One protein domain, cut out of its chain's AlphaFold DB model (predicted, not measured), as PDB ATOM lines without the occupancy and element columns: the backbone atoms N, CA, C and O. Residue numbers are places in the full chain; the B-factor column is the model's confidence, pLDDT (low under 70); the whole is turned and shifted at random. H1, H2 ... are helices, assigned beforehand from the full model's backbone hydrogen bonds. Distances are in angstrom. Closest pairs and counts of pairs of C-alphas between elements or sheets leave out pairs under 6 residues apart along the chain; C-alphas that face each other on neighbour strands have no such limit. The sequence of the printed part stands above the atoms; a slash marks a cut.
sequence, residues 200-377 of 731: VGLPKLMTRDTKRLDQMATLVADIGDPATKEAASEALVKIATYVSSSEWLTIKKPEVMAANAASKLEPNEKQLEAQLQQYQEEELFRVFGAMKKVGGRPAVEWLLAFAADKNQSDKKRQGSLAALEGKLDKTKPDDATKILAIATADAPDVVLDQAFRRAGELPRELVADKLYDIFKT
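Overview. This is residues 200 to 377 of the 731 residues of the protein "TolC family protein" of Polyangiaceae bacterium (UniProt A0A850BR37). What shape is this? It is a flat slab of helices two layers thick: H2, H5, H7 and H9 lie side by side in one layer, H3, H6 and H8 in the other. H4 packs on residues 272 to 280 of H5 toward one end of the slab's length, H10 packs on H8 at the other, and short H1 packs on H3. What are its make-up and size? The printed part has 178 residues with ten named helices, H1 to H10 in chain order, and no named strand; its class is all helix. It is compact, with a radius of gyration of the C-alphas of 18.1 A and spans of 57 by 43 by 21 A.

Along the chain. Where do the helices begin? H1 is residues 202 to 205, with C-alpha 202 at (-44.894, 14.744, -52.863). H2 is residues 213 to 223, H3 residues 226 to 243, 25.5 A long, and H4 residues 246 to 262, 24.7 A. Which is longest? It is H5, residues 269 to 294, 38.0 A, with C-alpha 269 at (-66.789, 34.598, -26.793). What follows? H6 is residues 297 to 308, H7 314 to 323, H8 333 to 344, H9 349 to 359 and H10 364 to 374, with C-alpha 374 at (-24.030, 32.531, -19.737).

Arrangement. What does H1 touch? It touches residues 228 to 235 of H3, closest at the C-alphas of Pro 203 and Ala 232, 4.3 A apart. How do the seven helices of the bundle run? H2, H3, H5, H6, H7, H8 and H9 form an up and down bundle, each running against the one before it in the chain. The hubs H3 and H5 touch at a shallow tilt of 2 degrees, opposite ways, closest at the C-alphas of Lys 229 and Val 294, 6.0 A. H8 and H9 form a hairpin, closest at the C-alphas of Ala 343 and Leu 352, 4.7 A. Which backbones are incomplete? Every O i to N i+4 pair is within hydrogen-bond range in H2, H3, H5, H6, H7 and H8, against 11 of 13 in H4, 6 of 7 in H9 and 5 of 7 in H10; H1 is too short for such a pair.

Size, cuts and confidence. How far does it reach? The two C-alphas farthest apart are those of Lys 264 and Glu 365, 58.4 A. Is it unbroken? The printed part has no cut, and no link is long. Where is confidence low? Residues 364 and 375 are under 70, while the mean pLDDT of the printed part is 88.7.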
ATOM      1  N   VAL A 200     -40.324  12.859 -55.441       95.00
ATOM      2  CA  VAL A 200     -40.067  14.227 -55.945       95.00
ATOM      3  C   VAL A 200     -41.362  15.034 -56.143       95.00
ATOM      4  O   VAL A 200     -41.372  16.257 -56.003       95.00
ATOM      5  N   GLY A 201     -42.483  14.363 -56.438       92.75
ATOM      6  CA  GLY A 201     -43.800  14.992 -56.567       92.75
ATOM      7  C   GLY A 201     -44.491  15.327 -55.237       92.75
ATOM      8  O   GLY A 201     -45.263  16.287 -55.183       92.75
ATOM      9  N   LEU A 202     -44.193  14.602 -54.148       94.75
ATOM     10  CA  LEU A 202     -44.894  14.744 -52.863       94.75
ATOM     11  C   LEU A 202     -44.847  16.162 -52.263       94.75
ATOM     12  O   LEU A 202     -45.898  16.601 -51.793       94.75
ATOM     13  N   PRO A 203     -43.731  16.924 -52.307       95.56
ATOM     14  CA  PRO A 203     -43.701  18.317 -51.852       95.56
ATOM     15  C   PRO A 203     -44.786  19.211 -52.465       95.56
ATOM     16  O   PRO A 203     -45.311  20.085 -51.784       95.56
ATOM     17  N   LYS A 204     -45.160  18.992 -53.734       94.44
ATOM     18  CA  LYS A 204     -46.196  19.790 -54.420       94.44
ATOM     19  C   LYS A 204     -47.613  19.441 -53.957       94.44
ATOM     20  O   LYS A 204     -48.511  20.268 -54.068       94.44
ATOM     21  N   LEU A 205     -47.800  18.225 -53.444       93.56
ATOM     22  CA  LEU A 205     -49.063  17.714 -52.909       93.56
ATOM     23  C   LEU A 205     -49.219  17.999 -51.400       93.56
ATOM     24  O   LEU A 205     -50.298  17.793 -50.844       93.56
ATOM     25  N   MET A 206     -48.166  18.481 -50.730       94.00
ATOM     26  CA  MET A 206     -48.226  19.005 -49.363       94.00
ATOM     27  C   MET A 206     -48.826  20.417 -49.384       94.00
ATOM     28  O   MET A 206     -48.136  21.414 -49.581       94.00
ATOM     29  N   THR A 207     -50.136  20.496 -49.170       91.56
ATOM     30  CA  THR A 207     -50.930  21.732 -49.150       91.56
ATOM     31  C   THR A 207     -51.657  21.889 -47.812       91.56
ATOM     32  O   THR A 207     -51.640  20.991 -46.970       91.56
ATOM     33  N   ARG A 208     -52.325  23.030 -47.601       85.94
ATOM     34  CA  ARG A 208     -53.060  23.319 -46.355       85.94
ATOM     35  C   ARG A 208     -54.215  22.349 -46.058       85.94
ATOM     36  O   ARG A 208     -54.580  22.198 -44.899       85.94
ATOM     37  N   ASP A 209     -54.763  21.708 -47.091       84.00
ATOM     38  CA  ASP A 209     -55.936  20.827 -47.006       84.00
ATOM     39  C   ASP A 209     -55.554  19.325 -46.999       84.00
ATOM     40  O   ASP A 209     -56.412  18.451 -46.861       84.00
ATOM     41  N   THR A 210     -54.254  19.018 -47.110       88.00
ATOM     42  CA  THR A 210     -53.683  17.661 -47.154       88.00
ATOM     43  C   THR A 210     -53.902  16.922 -45.826       88.00
ATOM     44  O   THR A 210     -53.460  17.354 -44.756       88.00
ATOM     45  N   LYS A 211     -54.554  15.758 -45.876       87.06
ATOM     46  CA  LYS A 211     -54.885  14.911 -44.718       87.06
ATOM     47  C   LYS A 211     -53.748  13.958 -44.345       87.06
ATOM     48  O   LYS A 211     -53.517  13.738 -43.153       87.06
ATOM     49  N   ARG A 212     -52.989  13.447 -45.319       89.69
ATOM     50  CA  ARG A 212     -51.918  12.437 -45.149       89.69
ATOM     51  C   ARG A 212     -50.500  13.022 -45.075       89.69
ATOM     52  O   ARG A 212     -49.518  12.362 -45.411       89.69
ATOM     53  N   LEU A 213     -50.393  14.254 -44.568       91.12
ATOM     54  CA  LEU A 213     -49.142  15.011 -44.434       91.12
ATOM     55  C   LEU A 213     -48.030  14.228 -43.703       91.12
ATOM     56  O   LEU A 213     -46.872  14.274 -44.109       91.12
ATOM     57  N   ASP A 214     -48.388  13.478 -42.657       90.38
ATOM     58  CA  ASP A 214     -47.447  12.688 -41.856       90.38
ATOM     59  C   ASP A 214     -46.844  11.504 -42.637       90.38
ATOM     60  O   ASP A 214     -45.631  11.280 -42.601       90.38
ATOM     61  N   GLN A 215     -47.666  10.781 -43.403       92.12
ATOM     62  CA  GLN A 215     -47.218   9.685 -44.266       92.12
ATOM     63  C   GLN A 215     -46.319  10.212 -45.393       92.12
ATOM     64  O   GLN A 215     -45.248   9.664 -45.647       92.12
ATOM     65  N   MET A 216     -46.699  11.332 -46.017       94.19
ATOM     66  CA  MET A 216     -45.906  11.977 -47.070       94.19
ATOM     67  C   MET A 216     -44.548  12.459 -46.544       94.19
ATOM     68  O   MET A 216     -43.522  12.232 -47.183       94.19
ATOM     69  N   ALA A 217     -44.519  13.066 -45.354       94.88
ATOM     70  CA  ALA A 217     -43.287  13.472 -44.683       94.88
ATOM     71  C   ALA A 217     -42.399  12.273 -44.307       94.88
ATOM     72  O   ALA A 217     -41.178  12.365 -44.418       94.88
ATOM     73  N   THR A 218     -42.997  11.143 -43.916       95.12
ATOM     74  CA  THR A 218     -42.274   9.886 -43.647       95.12
ATOM     75  C   THR A 218     -41.616   9.350 -44.919       95.12
ATOM     76  O   THR A 218     -40.421   9.083 -44.923       95.12
ATOM     77  N   LEU A 219     -42.354   9.277 -46.031       94.94
ATOM     78  CA  LEU A 219     -41.826   8.813 -47.319       94.94
ATOM     79  C   LEU A 219     -40.695   9.708 -47.844       94.94
ATOM     80  O   LEU A 219     -39.658   9.202 -48.271       94.94
ATOM     81  N   VAL A 220     -40.850  11.035 -47.768       96.12
ATOM     82  CA  VAL A 220     -39.770  11.961 -48.143       96.12
ATOM     83  C   VAL A 220     -38.565  11.818 -47.208       96.12
ATOM     84  O   VAL A 220     -37.436  11.878 -47.686       96.12
ATOM     85  N   ALA A 221     -38.756  11.592 -45.905       94.25
ATOM     86  CA  ALA A 221     -37.650  11.366 -44.973       94.25
ATOM     87  C   ALA A 221     -36.873  10.069 -45.286       94.25
ATOM     88  O   ALA A 221     -35.642  10.112 -45.381       94.25
ATOM     89  N   ASP A 222     -37.589   8.962 -45.505       94.19
ATOM     90  CA  ASP A 222     -37.032   7.626 -45.745       94.19
ATOM     91  C   ASP A 222     -36.235   7.541 -47.056       94.19
ATOM     92  O   ASP A 222     -35.098   7.076 -47.054       94.19
ATOM     93  N   ILE A 223     -36.825   7.978 -48.179       95.19
ATOM     94  CA  ILE A 223     -36.280   7.729 -49.531       95.19
ATOM     95  C   ILE A 223     -36.018   8.989 -50.364       95.19
ATOM     96  O   ILE A 223     -35.459   8.881 -51.451       95.19
ATOM     97  N   GLY A 224     -36.381  10.181 -49.884       93.12
ATOM     98  CA  GLY A 224     -36.135  11.433 -50.606       93.12
ATOM     99  C   GLY A 224     -34.657  11.819 -50.665       93.12
ATOM    100  O   GLY A 224     -33.908  11.647 -49.695       93.12
ATOM    101  N   ASP A 225     -34.255  12.390 -51.799       94.12
ATOM    102  CA  ASP A 225     -32.956  13.041 -51.967       94.12
ATOM    103  C   ASP A 225     -32.908  14.402 -51.221       94.12
ATOM    104  O   ASP A 225     -33.933  14.862 -50.696       94.12
ATOM    105  N   PRO A 226     -31.735  15.058 -51.106       93.50
ATOM    106  CA  PRO A 226     -31.619  16.323 -50.379       93.50
ATOM    107  C   PRO A 226     -32.541  17.427 -50.917       93.50
ATOM    108  O   PRO A 226     -33.179  18.117 -50.124       93.50
ATOM    109  N   ALA A 227     -32.681  17.544 -52.243       95.06
ATOM    110  CA  ALA A 227     -33.528  18.551 -52.882       95.06
ATOM    111  C   ALA A 227     -35.023  18.325 -52.595       95.06
ATOM    112  O   ALA A 227     -35.745  19.268 -52.269       95.06
ATOM    113  N   THR A 228     -35.498  17.076 -52.627       95.62
ATOM    114  CA  THR A 228     -36.885  16.734 -52.271       95.62
ATOM    115  C   THR A 228     -37.158  16.981 -50.786       95.62
ATOM    116  O   THR A 228     -38.230  17.468 -50.429       95.62
ATOM    117  N   LYS A 229     -36.187  16.693 -49.906       95.12
ATOM    118  CA  LYS A 229     -36.275  16.985 -48.463       95.12
ATOM    119  C   LYS A 229     -36.331  18.488 -48.182       95.12
ATOM    120  O   LYS A 229     -37.086  18.921 -47.309       95.12
ATOM    121  N   GLU A 230     -35.585  19.290 -48.933       95.12
ATOM    122  CA  GLU A 230     -35.639  20.749 -48.860       95.12
ATOM    123  C   GLU A 230     -36.987  21.292 -49.361       95.12
ATOM    124  O   GLU A 230     -37.681  21.974 -48.607       95.12
ATOM    125  N   ALA A 231     -37.444  20.870 -50.544       96.44
ATOM    126  CA  ALA A 231     -38.739  21.265 -51.104       96.44
ATOM    127  C   ALA A 231     -39.936  20.857 -50.219       96.44
ATOM    128  O   ALA A 231     -40.868  21.642 -50.029       96.44
ATOM    129  N   ALA A 232     -39.920  19.656 -49.626       96.94
ATOM    130  CA  ALA A 232     -40.927  19.247 -48.642       96.94
ATOM    131  C   ALA A 232     -40.887  20.134 -47.392       96.94
ATOM    132  O   ALA A 232     -41.931  20.496 -46.855       96.94
ATOM    133  N   SER A 233     -39.693  20.526 -46.944       96.38
ATOM    134  CA  SER A 233     -39.538  21.431 -45.804       96.38
ATOM    135  C   SER A 233     -40.099  22.823 -46.108       96.38
ATOM    136  O   SER A 233     -40.792  23.378 -45.262       96.38
ATOM    137  N   GLU A 234     -39.904  23.361 -47.318       97.00
ATOM    138  CA  GLU A 234     -40.565  24.602 -47.748       97.00
ATOM    139  C   GLU A 234     -42.095  24.487 -47.783       97.00
ATOM    140  O   GLU A 234     -42.797  25.411 -47.369       97.00
ATOM    141  N   ALA A 235     -42.628  23.372 -48.294       96.81
ATOM    142  CA  ALA A 235     -44.069  23.140 -48.350       96.81
ATOM    143  C   ALA A 235     -44.673  23.084 -46.936       96.81
ATOM    144  O   ALA A 235     -45.653  23.773 -46.646       96.81
ATOM    145  N   LEU A 236     -44.026  22.358 -46.019       96.81
ATOM    146  CA  LEU A 236     -44.403  22.315 -44.606       96.81
ATOM    147  C   LEU A 236     -44.310  23.695 -43.939       96.81
ATOM    148  O   LEU A 236     -45.204  24.053 -43.176       96.81
ATOM    149  N   VAL A 237     -43.292  24.503 -44.257       96.81
ATOM    150  CA  VAL A 237     -43.161  25.892 -43.775       96.81
ATOM    151  C   VAL A 237     -44.310  26.780 -44.257       96.81
ATOM    152  O   VAL A 237     -44.860  27.545 -43.463       96.81
ATOM    153  N   LYS A 238     -44.726  26.658 -45.523       96.19
ATOM    154  CA  LYS A 238     -45.892  27.381 -46.065       96.19
ATOM    155  C   LYS A 238     -47.175  26.996 -45.318       96.19
ATOM    156  O   LYS A 238     -47.935  27.881 -44.929       96.19
ATOM    157  N   ILE A 239     -47.376  25.703 -45.037       95.56
ATOM    158  CA  ILE A 239     -48.522  25.217 -44.248       95.56
ATOM    159  C   ILE A 239     -48.463  25.753 -42.811       95.56
ATOM    160  O   ILE A 239     -49.449  26.317 -42.347       95.56
ATOM    161  N   ALA A 240     -47.327  25.637 -42.115       95.00
ATOM    162  CA  ALA A 240     -47.185  26.109 -40.734       95.00
ATOM    163  C   ALA A 240     -47.420  27.623 -40.610       95.00
ATOM    164  O   ALA A 240     -48.129  28.066 -39.708       95.00
ATOM    165  N   THR A 241     -46.896  28.404 -41.561       95.19
ATOM    166  CA  THR A 241     -47.095  29.860 -41.625       95.19
ATOM    167  C   THR A 241     -48.573  30.207 -41.821       95.19
ATOM    168  O   THR A 241     -49.100  31.049 -41.096       95.19
ATOM    169  N   TYR A 242     -49.275  29.506 -42.722       94.62
ATOM    170  CA  TYR A 242     -50.722  29.663 -42.893       94.62
ATOM    171  C   TYR A 242     -51.499  29.273 -41.627       94.62
ATOM    172  O   TYR A 242     -52.320  30.061 -41.164       94.62
ATOM    173  N   VAL A 243     -51.207  28.121 -41.011       93.25
ATOM    174  CA  VAL A 243     -51.871  27.669 -39.771       93.25
ATOM    175  C   VAL A 243     -51.662  28.666 -38.628       93.25
ATOM    176  O   VAL A 243     -52.607  28.951 -37.900       93.25
ATOM    177  N   SER A 244     -50.476  29.267 -38.501       91.12
ATOM    178  CA  SER A 244     -50.189  30.290 -37.481       91.12
ATOM    179  C   SER A 244     -50.863  31.656 -37.711       91.12
ATOM    180  O   SER A 244     -50.814  32.512 -36.829       91.12
ATOM    181  N   SER A 245     -51.507  31.878 -38.863       91.62
ATOM    182  CA  SER A 245     -52.110  33.169 -39.227       91.62
ATOM    183  C   SER A 245     -53.477  33.435 -38.572       91.62
ATOM    184  O   SER A 245     -54.201  32.523 -38.167       91.62
ATOM    185  N   SER A 246     -53.877  34.710 -38.534       88.56
ATOM    186  CA  SER A 246     -55.233  35.138 -38.153       88.56
ATOM    187  C   SER A 246     -56.296  34.827 -39.220       88.56
ATOM    188  O   SER A 246     -57.476  34.674 -38.892       88.56
ATOM    189  N   GLU A 247     -55.893  34.673 -40.485       90.31
ATOM    190  CA  GLU A 247     -56.770  34.239 -41.579       90.31
ATOM    191  C   GLU A 247     -57.310  32.827 -41.302       90.31
ATOM    192  O   GLU A 247     -58.517  32.594 -41.375       90.31
ATOM    193  N   TRP A 248     -56.435  31.911 -40.872       92.62
ATOM    194  CA  TRP A 248     -56.804  30.537 -40.520       92.62
ATOM    195  C   TRP A 248     -57.875  30.480 -39.423       92.62
ATOM    196  O   TRP A 248     -58.887  29.792 -39.575       92.62
ATOM    197  N   LEU A 249     -57.698  31.259 -38.348       90.19
ATOM    198  CA  LEU A 249     -58.667  31.362 -37.247       90.19
ATOM    199  C   LEU A 249     -60.028  31.876 -37.739       90.19
ATOM    200  O   LEU A 249     -61.072  31.391 -37.303       90.19
ATOM    201  N   THR A 250     -60.019  32.825 -38.679       90.94
ATOM    202  CA  THR A 250     -61.235  33.391 -39.284       90.94
ATOM    203  C   THR A 250     -61.987  32.345 -40.109       90.94
ATOM    204  O   THR A 250     -63.199  32.200 -39.958       90.94
ATOM    205  N   ILE A 251     -61.268  31.567 -40.925       90.62
ATOM    206  CA  ILE A 251     -61.833  30.503 -41.770       90.62
ATOM    207  C   ILE A 251     -62.377  29.339 -40.927       90.62
ATOM    208  O   ILE A 251     -63.405  28.762 -41.277       90.62
ATOM    209  N   LYS A 252     -61.729  29.000 -39.803       91.44
ATOM    210  CA  LYS A 252     -62.139  27.881 -38.936       91.44
ATOM    211  C   LYS A 252     -63.178  28.228 -37.867       91.44
ATOM    212  O   LYS A 252     -63.822  27.315 -37.348       91.44
ATOM    213  N   LYS A 253     -63.432  29.512 -37.584       91.69
ATOM    214  CA  LYS A 253     -64.477  29.953 -36.636       91.69
ATOM    215  C   LYS A 253     -65.871  29.358 -36.929       91.69
ATOM    216  O   LYS A 253     -66.457  28.815 -35.990       91.69
ATOM    217  N   PRO A 254     -66.394  29.351 -38.174       91.88
ATOM    218  CA  PRO A 254     -67.680  28.720 -38.484       91.88
ATOM    219  C   PRO A 254     -67.698  27.200 -38.265       91.88
ATOM    220  O   PRO A 254     -68.701  26.671 -37.795       91.88
ATOM    221  N   GLU A 255     -66.598  26.493 -38.557       88.56
ATOM    222  CA  GLU A 255     -66.499  25.039 -38.346       88.56
ATOM    223  C   GLU A 255     -66.551  24.682 -36.854       88.56
ATOM    224  O   GLU A 255     -67.305  23.794 -36.459       88.56
ATOM    225  N   VAL A 256     -65.821  25.419 -36.006       89.38
ATOM    226  CA  VAL A 256     -65.850  25.227 -34.544       89.38
ATOM    227  C   VAL A 256     -67.229  25.572 -33.970       89.38
ATOM    228  O   VAL A 256     -67.738  24.846 -33.118       89.38
ATOM    229  N   MET A 257     -67.891  26.624 -34.464       88.62
ATOM    230  CA  MET A 257     -69.274  26.940 -34.076       88.62
ATOM    231  C   MET A 257     -70.262  25.832 -34.477       88.62
ATOM    232  O   MET A 257     -71.116  25.461 -33.671       88.62
ATOM    233  N   ALA A 258     -70.125  25.253 -35.674       90.06
ATOM    234  CA  ALA A 258     -70.955  24.132 -36.119       90.06
ATOM    235  C   ALA A 258     -70.711  22.854 -35.292       90.06
ATOM    236  O   ALA A 258     -71.666  22.162 -34.938       90.06
ATOM    237  N   ALA A 259     -69.457  22.566 -34.930       88.88
ATOM    238  CA  ALA A 259     -69.108  21.450 -34.052       88.88
ATOM    239  C   ALA A 259     -69.697  21.626 -32.640       88.88
ATOM    240  O   ALA A 259     -70.329  20.707 -32.122       88.88
ATOM    241  N   ASN A 260     -69.579  22.824 -32.053       89.81
ATOM    242  CA  ASN A 260     -70.212  23.156 -30.774       89.81
ATOM    243  C   ASN A 260     -71.736  22.958 -30.826       89.81
ATOM    244  O   ASN A 260     -72.290  22.295 -29.951       89.81
ATOM    245  N   ALA A 261     -72.407  23.444 -31.878       89.12
ATOM    246  CA  ALA A 261     -73.847  23.257 -32.059       89.12
ATOM    247  C   ALA A 261     -74.238  21.769 -32.172       89.12
ATOM    248  O   ALA A 261     -75.192  21.330 -31.528       89.12
ATOM    249  N   ALA A 262     -73.471  20.965 -32.918       90.12
ATOM    250  CA  ALA A 262     -73.673  19.515 -33.009       90.12
ATOM    251  C   ALA A 262     -73.482  18.803 -31.652       90.12
ATOM    252  O   ALA A 262     -74.203  17.853 -31.341       90.12
ATOM    253  N   SER A 263     -72.559  19.293 -30.818       89.50
ATOM    254  CA  SER A 263     -72.337  18.836 -29.440       89.50
ATOM    255  C   SER A 263     -73.257  19.486 -28.393       89.50
ATOM    256  O   SER A 263     -73.135  19.158 -27.215       89.50
ATOM    257  N   LYS A 264     -74.195  20.359 -28.796       91.06
ATOM    258  CA  LYS A 264     -75.103  21.123 -27.914       91.06
ATOM    259  C   LYS A 264     -74.376  22.006 -26.884       91.06
ATOM    260  O   LYS A 264     -74.799  22.106 -25.734       91.06
ATOM    261  N   LEU A 265     -73.272  22.626 -27.297       86.00
ATOM    262  CA  LEU A 265     -72.476  23.558 -26.501       86.00
ATOM    263  C   LEU A 265     -72.719  25.001 -26.958       86.00
ATOM    264  O   LEU A 265     -72.634  25.297 -28.148       86.00
ATOM    265  N   GLU A 266     -72.931  25.904 -26.001       84.50
ATOM    266  CA  GLU A 266     -73.058  27.352 -26.227       84.50
ATOM    267  C   GLU A 266     -71.924  28.103 -25.495       84.50
ATOM    268  O   GLU A 266     -72.138  28.668 -24.420       84.50
ATOM    269  N   PRO A 267     -70.678  28.058 -26.011       85.56
ATOM    270  CA  PRO A 267     -69.553  28.752 -25.393       85.56
ATOM    271  C   PRO A 267     -69.693  30.275 -25.520       85.56
ATOM    272  O   PRO A 267     -70.109  30.796 -26.555       85.56
ATOM    273  N   ASN A 268     -69.265  31.002 -24.487       89.12
ATOM    274  CA  ASN A 268     -69.103  32.453 -24.575       89.12
ATOM    275  C   ASN A 268     -67.917  32.834 -25.486       89.12
ATOM    276  O   ASN A 268     -67.097  31.993 -25.851       89.12
ATOM    277  N   GLU A 269     -67.798  34.117 -25.835       86.38
ATOM    278  CA  GLU A 269     -66.789  34.598 -26.793       86.38
ATOM    279  C   GLU A 269     -65.349  34.200 -26.415       86.38
ATOM    280  O   GLU A 269     -64.627  33.661 -27.250       86.38
ATOM    281  N   LYS A 270     -64.966  34.331 -25.137       86.81
ATOM    282  CA  LYS A 270     -63.637  33.923 -24.646       86.81
ATOM    283  C   LYS A 270     -63.415  32.410 -24.706       86.81
ATOM    284  O   LYS A 270     -62.300  31.959 -24.956       86.81
ATOM    285  N   GLN A 271     -64.457  31.614 -24.464       87.50
ATOM    286  CA  GLN A 271     -64.396  30.156 -24.601       87.50
ATOM    287  C   GLN A 271     -64.248  29.744 -26.072       87.50
ATOM    288  O   GLN A 271     -63.452  28.856 -26.367       87.50
ATOM    289  N   LEU A 272     -64.944  30.419 -26.992       88.81
ATOM    290  CA  LEU A 272     -64.819  30.188 -28.433       88.81
ATOM    291  C   LEU A 272     -63.423  30.573 -28.956       88.81
ATOM    292  O   LEU A 272     -62.832  29.829 -29.737       88.81
ATOM    293  N   GLU A 273     -62.857  31.693 -28.495       88.25
ATOM    294  CA  GLU A 273     -61.470  32.078 -28.796       88.25
ATOM    295  C   GLU A 273     -60.456  31.054 -28.269       88.25
ATOM    296  O   GLU A 273     -59.542  30.665 -28.996       88.25
ATOM    297  N   ALA A 274     -60.636  30.565 -27.037       87.62
ATOM    298  CA  ALA A 274     -59.779  29.533 -26.457       87.62
ATOM    299  C   ALA A 274     -59.857  28.205 -27.236       87.62
ATOM    300  O   ALA A 274     -58.820  27.608 -27.524       87.62
ATOM    301  N   GLN A 275     -61.059  27.776 -27.643       89.94
ATOM    302  CA  GLN A 275     -61.255  26.605 -28.507       89.94
ATOM    303  C   GLN A 275     -60.554  26.770 -29.864       89.94
ATOM    304  O   GLN A 275     -59.896  25.841 -30.331       89.94
ATOM    305  N   LEU A 276     -60.642  27.949 -30.487       90.56
ATOM    306  CA  LEU A 276     -59.969  28.235 -31.759       90.56
ATOM    307  C   LEU A 276     -58.442  28.246 -31.622       90.56
ATOM    308  O   LEU A 276     -57.748  27.702 -32.481       90.56
ATOM    309  N   GLN A 277     -57.913  28.811 -30.534       89.12
ATOM    310  CA  GLN A 277     -56.479  28.789 -30.235       89.12
ATOM    311  C   GLN A 277     -55.959  27.376 -29.954       89.12
ATOM    312  O   GLN A 277     -54.861  27.045 -30.406       89.12
ATOM    313  N   GLN A 278     -56.742  26.540 -29.262       90.31
ATOM    314  CA  GLN A 278     -56.426  25.127 -29.063       90.31
ATOM    315  C   GLN A 278     -56.439  24.363 -30.394       90.31
ATOM    316  O   GLN A 278     -55.483  23.650 -30.687       90.31
ATOM    317  N   TYR A 279     -57.461  24.547 -31.236       92.25
ATOM    318  CA  TYR A 279     -57.532  23.857 -32.526       92.25
ATOM    319  C   TYR A 279     -56.376  24.265 -33.462       92.25
ATOM    320  O   TYR A 279     -55.746  23.411 -34.087       92.25
ATOM    321  N   GLN A 280     -56.015  25.555 -33.487       93.06
ATOM    322  CA  GLN A 280     -54.829  26.040 -34.203       93.06
ATOM    323  C   GLN A 280     -53.536  25.399 -33.676       93.06
ATOM    324  O   GLN A 280     -52.632  25.087 -34.448       93.06
ATOM    325  N   GLU A 281     -53.426  25.212 -32.359       92.19
ATOM    326  CA  GLU A 281     -52.277  24.564 -31.730       92.19
ATOM    327  C   GLU A 281     -52.167  23.077 -32.108       92.19
ATOM    328  O   GLU A 281     -51.076  22.619 -32.441       92.19
ATOM    329  N   GLU A 282     -53.278  22.339 -32.112       91.94
ATOM    330  CA  GLU A 282     -53.320  20.916 -32.478       91.94
ATOM    331  C   GLU A 282     -52.915  20.680 -33.946       91.94
ATOM    332  O   GLU A 282     -52.066  19.825 -34.223       91.94
ATOM    333  N   GLU A 283     -53.427  21.481 -34.886       91.94
ATOM    334  CA  GLU A 283     -53.005  21.411 -36.294       91.94
ATOM    335  C   GLU A 283     -51.545  21.852 -36.483       91.94
ATOM    336  O   GLU A 283     -50.809  21.248 -37.268       91.94
ATOM    337  N   LEU A 284     -51.067  22.844 -35.726       93.88
ATOM    338  CA  LEU A 284     -49.665  23.254 -35.789       93.88
ATOM    339  C   LEU A 284     -48.725  22.148 -35.271       93.88
ATOM    340  O   LEU A 284     -47.702  21.871 -35.899       93.88
ATOM    341  N   PHE A 285     -49.094  21.444 -34.195       94.25
ATOM    342  CA  PHE A 285     -48.353  20.276 -33.703       94.25
ATOM    343  C   PHE A 285     -48.315  19.126 -34.718       94.25
ATOM    344  O   PHE A 285     -47.281  18.466 -34.864       94.25
ATOM    345  N   ARG A 286     -49.403  18.905 -35.464       93.38
ATOM    346  CA  ARG A 286     -49.445  17.940 -36.573       93.38
ATOM    347  C   ARG A 286     -48.443  18.306 -37.677       93.38
ATOM    348  O   ARG A 286     -47.726  17.427 -38.159       93.38
ATOM    349  N   VAL A 287     -48.313  19.590 -38.023       95.12
ATOM    350  CA  VAL A 287     -47.289  20.067 -38.975       95.12
ATOM    351  C   VAL A 287     -45.873  19.946 -38.392       95.12
ATOM    352  O   VAL A 287     -44.959  19.526 -39.100       95.12
ATOM    353  N   PHE A 288     -45.677  20.217 -37.098       95.69
ATOM    354  CA  PHE A 288     -44.386  20.028 -36.418       95.69
ATOM    355  C   PHE A 288     -43.922  18.565 -36.433       95.69
ATOM    356  O   PHE A 288     -42.734  18.305 -36.622       95.69
ATOM    357  N   GLY A 289     -44.843  17.603 -36.299       94.38
ATOM    358  CA  GLY A 289     -44.547  16.176 -36.461       94.38
ATOM    359  C   GLY A 289     -43.991  15.845 -37.851       94.38
ATOM    360  O   GLY A 289     -42.962  15.178 -37.966       94.38
ATOM    361  N   ALA A 290     -44.606  16.389 -38.904       94.94
ATOM    362  CA  ALA A 290     -44.125  16.246 -40.277       94.94
ATOM    363  C   ALA A 290     -42.759  16.936 -40.498       94.94
ATOM    364  O   ALA A 290     -41.849  16.335 -41.074       94.94
ATOM    365  N   MET A 291     -42.570  18.156 -39.978       95.62
ATOM    366  CA  MET A 291     -41.286  18.874 -40.039       95.62
ATOM    367  C   MET A 291     -40.158  18.102 -39.347       95.62
ATOM    368  O   MET A 291     -39.072  17.978 -39.915       95.62
ATOM    369  N   LYS A 292     -40.424  17.530 -38.163       94.56
ATOM    370  CA  LYS A 292     -39.471  16.697 -37.412       94.56
ATOM    371  C   LYS A 292     -39.010  15.477 -38.209       94.56
ATOM    372  O   LYS A 292     -37.861  15.066 -38.071       94.56
ATOM    373  N   LYS A 293     -39.868  14.887 -39.046       93.62
ATOM    374  CA  LYS A 293     -39.494  13.741 -39.890       93.62
ATOM    375  C   LYS A 293     -38.534  14.163 -40.999       93.62
ATOM    376  O   LYS A 293     -37.411  13.656 -41.052       93.62
ATOM    377  N   VAL A 294     -38.932  15.135 -41.824       92.56
ATOM    378  CA  VAL A 294     -38.135  15.601 -42.974       92.56
ATOM    379  C   VAL A 294     -36.841  16.280 -42.507       92.56
ATOM    380  O   VAL A 294     -35.747  15.787 -42.780       92.56
ATOM    381  N   GLY A 295     -36.952  17.358 -41.727       85.31
ATOM    382  CA  GLY A 295     -35.817  18.079 -41.145       85.31
ATOM    383  C   GLY A 295     -34.877  18.761 -42.145       85.31
ATOM    384  O   GLY A 295     -33.683  18.842 -41.872       85.31
ATOM    385  N   GLY A 296     -35.379  19.219 -43.297       91.19
ATOM    386  CA  GLY A 296     -34.606  20.060 -44.217       91.19
ATOM    387  C   GLY A 296     -34.444  21.492 -43.693       91.19
ATOM    388  O   GLY A 296     -35.167  21.931 -42.791       91.19
ATOM    389  N   ARG A 297     -33.488  22.240 -44.263       91.62
ATOM    390  CA  ARG A 297     -33.048  23.530 -43.709       91.62
ATOM    391  C   ARG A 297     -34.167  24.572 -43.534       91.62
ATOM    392  O   ARG A 297     -34.217  25.141 -42.442       91.62
ATOM    393  N   PRO A 298     -35.103  24.774 -44.488       95.19
ATOM    394  CA  PRO A 298     -36.191  25.740 -44.320       95.19
ATOM    395  C   PRO A 298     -37.053  25.477 -43.078       95.19
ATOM    396  O   PRO A 298     -37.409  26.410 -42.362       95.19
ATOM    397  N   ALA A 299     -37.343  24.206 -42.773       95.06
ATOM    398  CA  ALA A 299     -38.122  23.840 -41.592       95.06
ATOM    399  C   ALA A 299     -37.338  24.093 -40.297       95.06
ATOM    400  O   ALA A 299     -37.900  24.624 -39.344       95.06
ATOM    401  N   VAL A 300     -36.038  23.776 -40.267       94.06
ATOM    402  CA  VAL A 300     -35.169  24.049 -39.107       94.06
ATOM    403  C   VAL A 300     -35.104  25.549 -38.802       94.06
ATOM    404  O   VAL A 300     -35.273  25.951 -37.652       94.06
ATOM    405  N   GLU A 301     -34.915  26.390 -39.819       94.25
ATOM    406  CA  GLU A 301     -34.829  27.844 -39.635       94.25
ATOM    407  C   GLU A 301     -36.160  28.463 -39.214       94.25
ATOM    408  O   GLU A 301     -36.184  29.290 -38.301       94.25
ATOM    409  N   TRP A 302     -37.268  28.020 -39.811       96.06
ATOM    410  CA  TRP A 302     -38.602  28.466 -39.421       96.06
ATOM    411  C   TRP A 302     -38.939  28.056 -37.980       96.06
ATOM    412  O   TRP A 302     -39.409  28.889 -37.211       96.06
ATOM    413  N   LEU A 303     -38.636  26.817 -37.568       96.00
ATOM    414  CA  LEU A 303     -38.869  26.341 -36.196       96.00
ATOM    415  C   LEU A 303     -38.031  27.116 -35.166       96.00
ATOM    416  O   LEU A 303     -38.528  27.429 -34.085       96.00
ATOM    417  N   LEU A 304     -36.784  27.472 -35.498       94.56
ATOM    418  CA  LEU A 304     -35.939  28.333 -34.660       94.56
ATOM    419  C   LEU A 304     -36.507  29.757 -34.546       94.56
ATOM    420  O   LEU A 304     -36.579  30.297 -33.444       94.56
ATOM    421  N   ALA A 305     -36.935  30.359 -35.659       94.88
ATOM    422  CA  ALA A 305     -37.548  31.688 -35.655       94.88
ATOM    423  C   ALA A 305     -38.867  31.704 -34.860       94.88
ATOM    424  O   ALA A 305     -39.088  32.590 -34.035       94.88
ATOM    425  N   PHE A 306     -39.702  30.681 -35.039       94.94
ATOM    426  CA  PHE A 306     -40.972  30.516 -34.336       94.94
ATOM    427  C   PHE A 306     -40.787  30.301 -32.821       94.94
ATOM    428  O   PHE A 306     -41.543  30.844 -32.018       94.94
ATOM    429  N   ALA A 307     -39.744  29.580 -32.397       93.94
ATOM    430  CA  ALA A 307     -39.374  29.457 -30.983       93.94
ATOM    431  C   ALA A 307     -38.897  30.787 -30.358       93.94
ATOM    432  O   ALA A 307     -39.072  31.018 -29.151       93.94
ATOM    433  N   ALA A 308     -38.274  31.654 -31.161       93.25
ATOM    434  CA  ALA A 308     -37.769  32.955 -30.733       93.25
ATOM    435  C   ALA A 308     -38.868  34.026 -30.609       93.25
ATOM    436  O   ALA A 308     -38.728  34.929 -29.781       93.25
ATOM    437  N   ASP A 309     -39.960  33.917 -31.374       91.81
ATOM    438  CA  ASP A 309     -41.094  34.842 -31.301       91.81
ATOM    439  C   ASP A 309     -41.796  34.765 -29.931       91.81
ATOM    440  O   ASP A 309     -42.371  33.746 -29.546       91.81
ATOM    441  N   LYS A 310     -41.750  35.876 -29.187       88.50
ATOM    442  CA  LYS A 310     -42.355  36.012 -27.854       88.50
ATOM    443  C   LYS A 310     -43.876  36.189 -27.885       88.50
ATOM    444  O   LYS A 310     -44.495  36.114 -26.831       88.50
ATOM    445  N   ASN A 311     -44.468  36.426 -29.057       88.19
ATOM    446  CA  ASN A 311     -45.918  36.550 -29.212       88.19
ATOM    447  C   ASN A 311     -46.618  35.180 -29.306       88.19
ATOM    448  O   ASN A 311     -47.834  35.096 -29.145       88.19
ATOM    449  N   GLN A 312     -45.865  34.100 -29.549       88.88
ATOM    450  CA  GLN A 312     -46.386  32.732 -29.564       88.88
ATOM    451  C   GLN A 312     -46.567  32.185 -28.142       88.88
ATOM    452  O   GLN A 312     -45.790  32.499 -27.240       88.88
ATOM    453  N   SER A 313     -47.549  31.296 -27.943       89.50
ATOM    454  CA  SER A 313     -47.731  30.624 -26.648       89.50
ATOM    455  C   SER A 313     -46.515  29.761 -26.294       89.50
ATOM    456  O   SER A 313     -45.913  29.123 -27.162       89.50
ATOM    457  N   ASP A 314     -46.170  29.671 -25.008       89.94
ATOM    458  CA  ASP A 314     -45.013  28.883 -24.560       89.94
ATOM    459  C   ASP A 314     -45.092  27.412 -24.975       89.94
ATOM    460  O   ASP A 314     -44.071  26.803 -25.287       89.94
ATOM    461  N   LYS A 315     -46.305  26.852 -25.052       88.94
ATOM    462  CA  LYS A 315     -46.547  25.484 -25.520       88.94
ATOM    463  C   LYS A 315     -46.257  25.330 -27.020       88.94
ATOM    464  O   LYS A 315     -45.557  24.389 -27.396       88.94
ATOM    465  N   LYS A 316     -46.684  26.280 -27.868       92.94
ATOM    466  CA  LYS A 316     -46.328  26.327 -29.302       92.94
ATOM    467  C   LYS A 316     -44.806  26.492 -29.482       92.94
ATOM    468  O   LYS A 316     -44.190  25.756 -30.254       92.94
ATOM    469  N   ARG A 317     -44.165  27.381 -28.710       94.19
ATOM    470  CA  ARG A 317     -42.703  27.618 -28.737       94.19
ATOM    471  C   ARG A 317     -41.904  26.385 -28.308       94.19
ATOM    472  O   ARG A 317     -41.011  25.952 -29.037       94.19
ATOM    473  N   GLN A 318     -42.268  25.762 -27.186       93.62
ATOM    474  CA  GLN A 318     -41.697  24.491 -26.726       93.62
ATOM    475  C   GLN A 318     -41.876  23.387 -27.779       93.62
ATOM    476  O   GLN A 318     -40.941  22.629 -28.039       93.62
ATOM    477  N   GLY A 319     -43.047  23.326 -28.421       92.88
ATOM    478  CA  GLY A 319     -43.348  22.392 -29.503       92.88
ATOM    479  C   GLY A 319     -42.398  22.508 -30.692       92.88
ATOM    480  O   GLY A 319     -41.873  21.496 -31.157       92.88
ATOM    481  N   SER A 320     -42.107  23.732 -31.138       95.69
ATOM    482  CA  SER A 320     -41.173  23.941 -32.252       95.69
ATOM    483  C   SER A 320     -39.738  23.514 -31.903       95.69
ATOM    484  O   SER A 320     -39.087  22.822 -32.686       95.69
ATOM    485  N   LEU A 321     -39.276  23.783 -30.674       94.50
ATOM    486  CA  LEU A 321     -37.992  23.283 -30.162       94.50
ATOM    487  C   LEU A 321     -37.972  21.751 -29.995       94.50
ATOM    488  O   LEU A 321     -36.922  21.117 -30.131       94.50
ATOM    489  N   ALA A 322     -39.112  21.125 -29.701       92.69
ATOM    490  CA  ALA A 322     -39.234  19.669 -29.659       92.69
ATOM    491  C   ALA A 322     -39.104  19.039 -31.061       92.69
ATOM    492  O   ALA A 322     -38.490  17.978 -31.194       92.69
ATOM    493  N   ALA A 323     -39.599  19.714 -32.103       94.12
ATOM    494  CA  ALA A 323     -39.505  19.273 -33.496       94.12
ATOM    495  C   ALA A 323     -38.081  19.340 -34.089       94.12
ATOM    496  O   ALA A 323     -37.785  18.617 -35.035       94.12
ATOM    497  N   LEU A 324     -37.183  20.139 -33.501       94.06
ATOM    498  CA  LEU A 324     -35.773  20.265 -33.907       94.06
ATOM    499  C   LEU A 324     -34.857  19.094 -33.482       94.06
ATOM    500  O   LEU A 324     -33.665  19.116 -33.778       94.06
ATOM    501  N   GLU A 325     -35.383  18.093 -32.772       89.88
ATOM    502  CA  GLU A 325     -34.618  16.959 -32.227       89.88
ATOM    503  C   GLU A 325     -33.766  16.235 -33.276       89.88
ATOM    504  O   GLU A 325     -34.295  15.650 -34.221       89.88
ATOM    505  N   GLY A 326     -32.442  16.263 -33.106       86.38
ATOM    506  CA  GLY A 326     -31.500  15.615 -34.019       86.38
ATOM    507  C   GLY A 326     -31.430  16.225 -35.427       86.38
ATOM    508  O   GLY A 326     -30.791  15.634 -36.294       86.38
ATOM    509  N   LYS A 327     -32.066  17.381 -35.672       89.06
ATOM    510  CA  LYS A 327     -32.100  18.068 -36.983       89.06
ATOM    511  C   LYS A 327     -31.200  19.303 -37.076       89.06
ATOM    512  O   LYS A 327     -31.147  19.945 -38.121       89.06
ATOM    513  N   LEU A 328     -30.504  19.644 -35.996       87.38
ATOM    514  CA  LEU A 328     -29.604  20.794 -35.938       87.38
ATOM    515  C   LEU A 328     -28.291  20.517 -36.669       87.38
ATOM    516  O   LEU A 328     -27.734  19.419 -36.570       87.38
ATOM    517  N   ASP A 329     -27.766  21.528 -37.358       83.19
ATOM    518  CA  ASP A 329     -26.505  21.400 -38.075       83.19
ATOM    519  C   ASP A 329     -25.328  21.480 -37.091       83.19
ATOM    520  O   ASP A 329     -24.902  22.555 -36.664       83.19
ATOM    521  N   LYS A 330     -24.780  20.310 -36.744       82.00
ATOM    522  CA  LYS A 330     -23.647  20.161 -35.814       82.00
ATOM    523  C   LYS A 330     -22.353  20.827 -36.293       82.00
ATOM    524  O   LYS A 330     -21.407  20.883 -35.516       82.00
ATOM    525  N   THR A 331     -22.293  21.315 -37.535       76.88
ATOM    526  CA  THR A 331     -21.134  22.031 -38.086       76.88
ATOM    527  C   THR A 331     -21.303  23.552 -38.079       76.88
ATOM    528  O   THR A 331     -20.310  24.268 -38.198       76.88
ATOM    529  N   LYS A 332     -22.529  24.076 -37.911       78.94
ATOM    530  CA  LYS A 332     -22.811  25.519 -37.985       78.94
ATOM    531  C   LYS A 332     -22.886  26.170 -36.598       78.94
ATOM    532  O   LYS A 332     -23.817  25.896 -35.841       78.94
ATOM    533  N   PRO A 333     -21.998  27.135 -36.278       80.94
ATOM    534  CA  PRO A 333     -22.064  27.879 -35.018       80.94
ATOM    535  C   PRO A 333     -23.340  28.722 -34.844       80.94
ATOM    536  O   PRO A 333     -23.656  29.105 -33.717       80.94
ATOM    537  N   ASP A 334     -24.042  29.037 -35.938       85.81
ATOM    538  CA  ASP A 334     -25.252  29.868 -35.965       85.81
ATOM    539  C   ASP A 334     -26.458  29.192 -35.289       85.81
ATOM    540  O   ASP A 334     -27.122  29.819 -34.465       85.81
ATOM    541  N   ASP A 335     -26.684  27.895 -35.524       85.81
ATOM    542  CA  ASP A 335     -27.763  27.141 -34.865       85.81
ATOM    543  C   ASP A 335     -27.561  27.122 -33.339       85.81
ATOM    544  O   ASP A 335     -28.500  27.360 -32.575       85.81
ATOM    545  N   ALA A 336     -26.310  26.949 -32.885       84.31
ATOM    546  CA  ALA A 336     -25.940  27.072 -31.474       84.31
ATOM    547  C   ALA A 336     -26.244  28.477 -30.922       84.31
ATOM    548  O   ALA A 336     -26.776  28.609 -29.821       84.31
ATOM    549  N   THR A 337     -25.926  29.534 -31.679       87.44
ATOM    550  CA  THR A 337     -26.212  30.924 -31.284       87.44
ATOM    551  C   THR A 337     -27.716  31.178 -31.175       87.44
ATOM    552  O   THR A 337     -28.162  31.711 -30.161       87.44
ATOM    553  N   LYS A 338     -28.510  30.754 -32.166       89.75
ATOM    554  CA  LYS A 338     -29.973  30.928 -32.188       89.75
ATOM    555  C   LYS A 338     -30.651  30.204 -31.023       89.75
ATOM    556  O   LYS A 338     -31.472  30.802 -30.331       89.75
ATOM    557  N   ILE A 339     -30.264  28.959 -30.738       89.69
ATOM    558  CA  ILE A 339     -30.818  28.194 -29.609       89.69
ATOM    559  C   ILE A 339     -30.443  28.820 -28.268       89.69
ATOM    560  O   ILE A 339     -31.305  28.964 -27.402       89.69
ATOM    561  N   LEU A 340     -29.183  29.221 -28.083       85.75
ATOM    562  CA  LEU A 340     -28.759  29.861 -26.838       85.75
ATOM    563  C   LEU A 340     -29.385  31.251 -26.663       85.75
ATOM    564  O   LEU A 340     -29.706  31.618 -25.536       85.75
ATOM    565  N   ALA A 341     -29.655  31.991 -27.742       87.94
ATOM    566  CA  ALA A 341     -30.450  33.215 -27.685       87.94
ATOM    567  C   ALA A 341     -31.875  32.925 -27.172       87.94
ATOM    568  O   ALA A 341     -32.320  33.562 -26.222       87.94
ATOM    569  N   ILE A 342     -32.558  31.901 -27.700       88.25
ATOM    570  CA  ILE A 342     -33.888  31.481 -27.213       88.25
ATOM    571  C   ILE A 342     -33.833  31.065 -25.732       88.25
ATOM    572  O   ILE A 342     -34.687  31.474 -24.946       88.25
ATOM    573  N   ALA A 343     -32.807  30.306 -25.334       80.50
ATOM    574  CA  ALA A 343     -32.602  29.858 -23.954       80.50
ATOM    575  C   ALA A 343     -32.293  31.004 -22.968       80.50
ATOM    576  O   ALA A 343     -32.538  30.865 -21.769       80.50
ATOM    577  N   THR A 344     -31.749  32.127 -23.452       76.00
ATOM    578  CA  THR A 344     -31.317  33.268 -22.623       76.00
ATOM    579  C   THR A 344     -32.281  34.459 -22.639       76.00
ATOM    580  O   THR A 344     -32.224  35.294 -21.735       76.00
ATOM    581  N   ALA A 345     -33.206  34.526 -23.603       77.00
ATOM    582  CA  ALA A 345     -34.092  35.666 -23.874       77.00
ATOM    583  C   ALA A 345     -35.212  35.924 -22.837       77.00
ATOM    584  O   ALA A 345     -36.239  36.507 -23.185       77.00
ATOM    585  N   ASP A 346     -35.035  35.533 -21.573       70.94
ATOM    586  CA  ASP A 346     -36.075  35.549 -20.528       70.94
ATOM    587  C   ASP A 346     -37.285  34.662 -20.872       70.94
ATOM    588  O   ASP A 346     -38.443  35.042 -20.708       70.94
ATOM    589  N   ALA A 347     -37.005  33.482 -21.426       78.25
ATOM    590  CA  ALA A 347     -38.025  32.515 -21.799       78.25
ATOM    591  C   ALA A 347     -38.580  31.770 -20.563       78.25
ATOM    592  O   ALA A 347     -37.803  31.421 -19.670       78.25
ATOM    593  N   PRO A 348     -39.890  31.458 -20.524       82.75
ATOM    594  CA  PRO A 348     -40.478  30.612 -19.488       82.75
ATOM    595  C   PRO A 348     -39.850  29.215 -19.429       82.75
ATOM    596  O   PRO A 348     -39.380  28.685 -20.439       82.75
ATOM    597  N   ASP A 349     -39.860  28.614 -18.236       77.94
ATOM    598  CA  ASP A 349     -39.032  27.446 -17.892       77.94
ATOM    599  C   ASP A 349     -39.191  26.267 -18.872       77.94
ATOM    600  O   ASP A 349     -38.205  25.627 -19.226       77.94
ATOM    601  N   VAL A 350     -40.404  26.022 -19.386       80.75
ATOM    602  CA  VAL A 350     -40.685  24.945 -20.358       80.75
ATOM    603  C   VAL A 350     -40.014  25.152 -21.721       80.75
ATOM    604  O   VAL A 350     -39.628  24.179 -22.372       80.75
ATOM    605  N   VAL A 351     -39.840  26.406 -22.149       86.50
ATOM    606  CA  VAL A 351     -39.150  26.772 -23.396       86.50
ATOM    607  C   VAL A 351     -37.640  26.790 -23.166       86.50
ATOM    608  O   VAL A 351     -36.888  26.253 -23.977       86.50
ATOM    609  N   LEU A 352     -37.202  27.344 -22.030       84.81
ATOM    610  CA  LEU A 352     -35.801  27.395 -21.612       84.81
ATOM    611  C   LEU A 352     -35.195  25.987 -21.492       84.81
ATOM    612  O   LEU A 352     -34.167  25.710 -22.110       84.81
ATOM    613  N   ASP A 353     -35.850  25.073 -20.771       78.88
ATOM    614  CA  ASP A 353     -35.372  23.696 -20.599       78.88
ATOM    615  C   ASP A 353     -35.309  22.949 -21.940       78.88
ATOM    616  O   ASP A 353     -34.368  22.188 -22.183       78.88
ATOM    617  N   GLN A 354     -36.277  23.171 -22.838       87.00
ATOM    618  CA  GLN A 354     -36.280  22.537 -24.157       87.00
ATOM    619  C   GLN A 354     -35.184  23.110 -25.073       87.00
ATOM    620  O   GLN A 354     -34.537  22.347 -25.794       87.00
ATOM    621  N   ALA A 355     -34.909  24.415 -25.001       87.81
ATOM    622  CA  ALA A 355     -33.800  25.041 -25.716       87.81
ATOM    623  C   ALA A 355     -32.441  24.519 -25.213       87.81
ATOM    624  O   ALA A 355     -31.593  24.152 -26.023       87.81
ATOM    625  N   PHE A 356     -32.245  24.367 -23.897       83.75
ATOM    626  CA  PHE A 356     -31.020  23.763 -23.354       83.75
ATOM    627  C   PHE A 356     -30.863  22.274 -23.708       83.75
ATOM    628  O   PHE A 356     -29.740  21.829 -23.947       83.75
ATOM    629  N   ARG A 357     -31.955  21.496 -23.825       81.94
ATOM    630  CA  ARG A 357     -31.889  20.124 -24.379       81.94
ATOM    631  C   ARG A 357     -31.358  20.127 -25.813       81.94
ATOM    632  O   ARG A 357     -30.433  19.376 -26.101       81.94
ATOM    633  N   ARG A 358     -31.888  21.005 -26.673       88.69
ATOM    634  CA  ARG A 358     -31.427  21.182 -28.060       88.69
ATOM    635  C   ARG A 358     -29.973  21.670 -28.139       88.69
ATOM    636  O   ARG A 358     -29.205  21.147 -28.936       88.69
ATOM    637  N   ALA A 359     -29.556  22.593 -27.270       84.81
ATOM    638  CA  ALA A 359     -28.160  23.034 -27.184       84.81
ATOM    639  C   ALA A 359     -27.203  21.888 -26.795       84.81
ATOM    640  O   ALA A 359     -26.079  21.836 -27.285       84.81
ATOM    641  N   GLY A 360     -27.657  20.949 -25.958       75.19
ATOM    642  CA  GLY A 360     -26.892  19.763 -25.562       75.19
ATOM    643  C   GLY A 360     -26.690  18.706 -26.659       75.19
ATOM    644  O   GLY A 360     -25.909  17.783 -26.450       75.19
ATOM    645  N   GLU A 361     -27.358  18.819 -27.813       81.56
ATOM    646  CA  GLU A 361     -27.155  17.935 -28.979       81.56
ATOM    647  C   GLU A 361     -25.993  18.380 -29.883       81.56
ATOM    648  O   GLU A 361     -25.561  17.626 -30.764       81.56
ATOM    649  N   LEU A 362     -25.501  19.604 -29.679       81.25
ATOM    650  CA  LEU A 362     -24.439  20.221 -30.465       81.25
ATOM    651  C   LEU A 362     -23.052  19.954 -29.837       81.25
ATOM    652  O   LEU A 362     -22.946  19.810 -28.614       81.25
ATOM    653  N   PRO A 363     -21.971  19.885 -30.643       75.25
ATOM    654  CA  PRO A 363     -20.616  19.646 -30.144       75.25
ATOM    655  C   PRO A 363     -20.183  20.665 -29.088       75.25
ATOM    656  O   PRO A 363     -20.458  21.858 -29.224       75.25
ATOM    657  N   ARG A 364     -19.439  20.214 -28.066       69.12
ATOM    658  CA  ARG A 364     -18.987  21.073 -26.957       69.12
ATOM    659  C   ARG A 364     -18.290  22.346 -27.445       69.12
ATOM    660  O   ARG A 364     -18.539  23.401 -26.883       69.12
ATOM    661  N   GLU A 365     -17.483  22.261 -28.492       75.62
ATOM    662  CA  GLU A 365     -16.746  23.389 -29.083       75.62
ATOM    663  C   GLU A 365     -17.654  24.547 -29.536       75.62
ATOM    664  O   GLU A 365     -17.289  25.708 -29.394       75.62
ATOM    665  N   LEU A 366     -18.872  24.264 -30.016       77.44
ATOM    666  CA  LEU A 366     -19.805  25.294 -30.497       77.44
ATOM    667  C   LEU A 366     -20.625  25.963 -29.381       77.44
ATOM    668  O   LEU A 366     -21.289  26.980 -29.626       77.44
ATOM    669  N   VAL A 367     -20.629  25.367 -28.185       74.00
ATOM    670  CA  VAL A 367     -21.614  25.641 -27.126       74.00
ATOM    671  C   VAL A 367     -20.951  25.977 -25.785       74.00
ATOM    672  O   VAL A 367     -21.496  26.785 -25.043       74.00
ATOM    673  N   ALA A 368     -19.784  25.413 -25.459       70.06
ATOM    674  CA  ALA A 368     -19.148  25.540 -24.147       70.06
ATOM    675  C   ALA A 368     -18.789  26.977 -23.790       70.06
ATOM    676  O   ALA A 368     -19.215  27.438 -22.740       70.06
ATOM    677  N   ASP A 369     -18.064  27.690 -24.649       73.06
ATOM    678  CA  ASP A 369     -17.633  29.061 -24.350       73.06
ATOM    679  C   ASP A 369     -18.847  29.984 -24.176       73.06
ATOM    680  O   ASP A 369     -18.926  30.750 -23.219       73.06
ATOM    681  N   LYS A 370     -19.875  29.792 -25.012       75.69
ATOM    682  CA  LYS A 370     -21.164  30.489 -24.905       75.69
ATOM    683  C   LYS A 370     -21.914  30.127 -23.613       75.69
ATOM    684  O   LYS A 370     -22.513  30.996 -22.989       75.69
ATOM    685  N   LEU A 371     -21.871  28.864 -23.171       71.56
ATOM    686  CA  LEU A 371     -22.413  28.434 -21.875       71.56
ATOM    687  C   LEU A 371     -21.612  29.013 -20.703       71.56
ATOM    688  O   LEU A 371     -22.223  29.387 -19.706       71.56
ATOM    689  N   TYR A 372     -20.287  29.136 -20.820       70.38
ATOM    690  CA  TYR A 372     -19.428  29.796 -19.835       70.38
ATOM    691  C   TYR A 372     -19.724  31.299 -19.737       70.38
ATOM    692  O   TYR A 372     -19.843  31.820 -18.629       70.38
ATOM    693  N   ASP A 373     -19.959  31.978 -20.861       72.75
ATOM    694  CA  ASP A 373     -20.434  33.364 -20.876       72.75
ATOM    695  C   ASP A 373     -21.822  33.518 -20.238       72.75
ATOM    696  O   ASP A 373     -22.066  34.484 -19.515       72.75
ATOM    697  N   ILE A 374     -22.714  32.536 -20.395       72.69
ATOM    698  CA  ILE A 374     -24.030  32.531 -19.737       72.69
ATOM    699  C   ILE A 374     -23.921  32.506 -18.197       72.69
ATOM    700  O   ILE A 374     -24.787  33.078 -17.526       72.69
ATOM    701  N   PHE A 375     -22.847  31.963 -17.602       65.69
ATOM    702  CA  PHE A 375     -22.617  32.074 -16.149       65.69
ATOM    703  C   PHE A 375     -22.352  33.508 -15.666       65.69
ATOM    704  O   PHE A 375     -22.488  33.765 -14.470       65.69
ATOM    705  N   LYS A 376     -22.029  34.446 -16.568       70.06
ATOM    706  CA  LYS A 376     -21.868  35.876 -16.257       70.06
ATOM    707  C   LYS A 376     -23.209  36.617 -16.154       70.06
ATOM    708  O   LYS A 376     -23.225  37.778 -15.769       70.06
ATOM    709  N   THR A 377     -24.333  35.976 -16.496       71.12
ATOM    710  CA  THR A 377     -25.667  36.589 -16.379       71.12
ATOM    711  C   THR A 377     -26.188  36.541 -14.942       71.12
ATOM    712  O   THR A 377     -26.147  35.497 -14.294       71.12
TER     713      THR A 377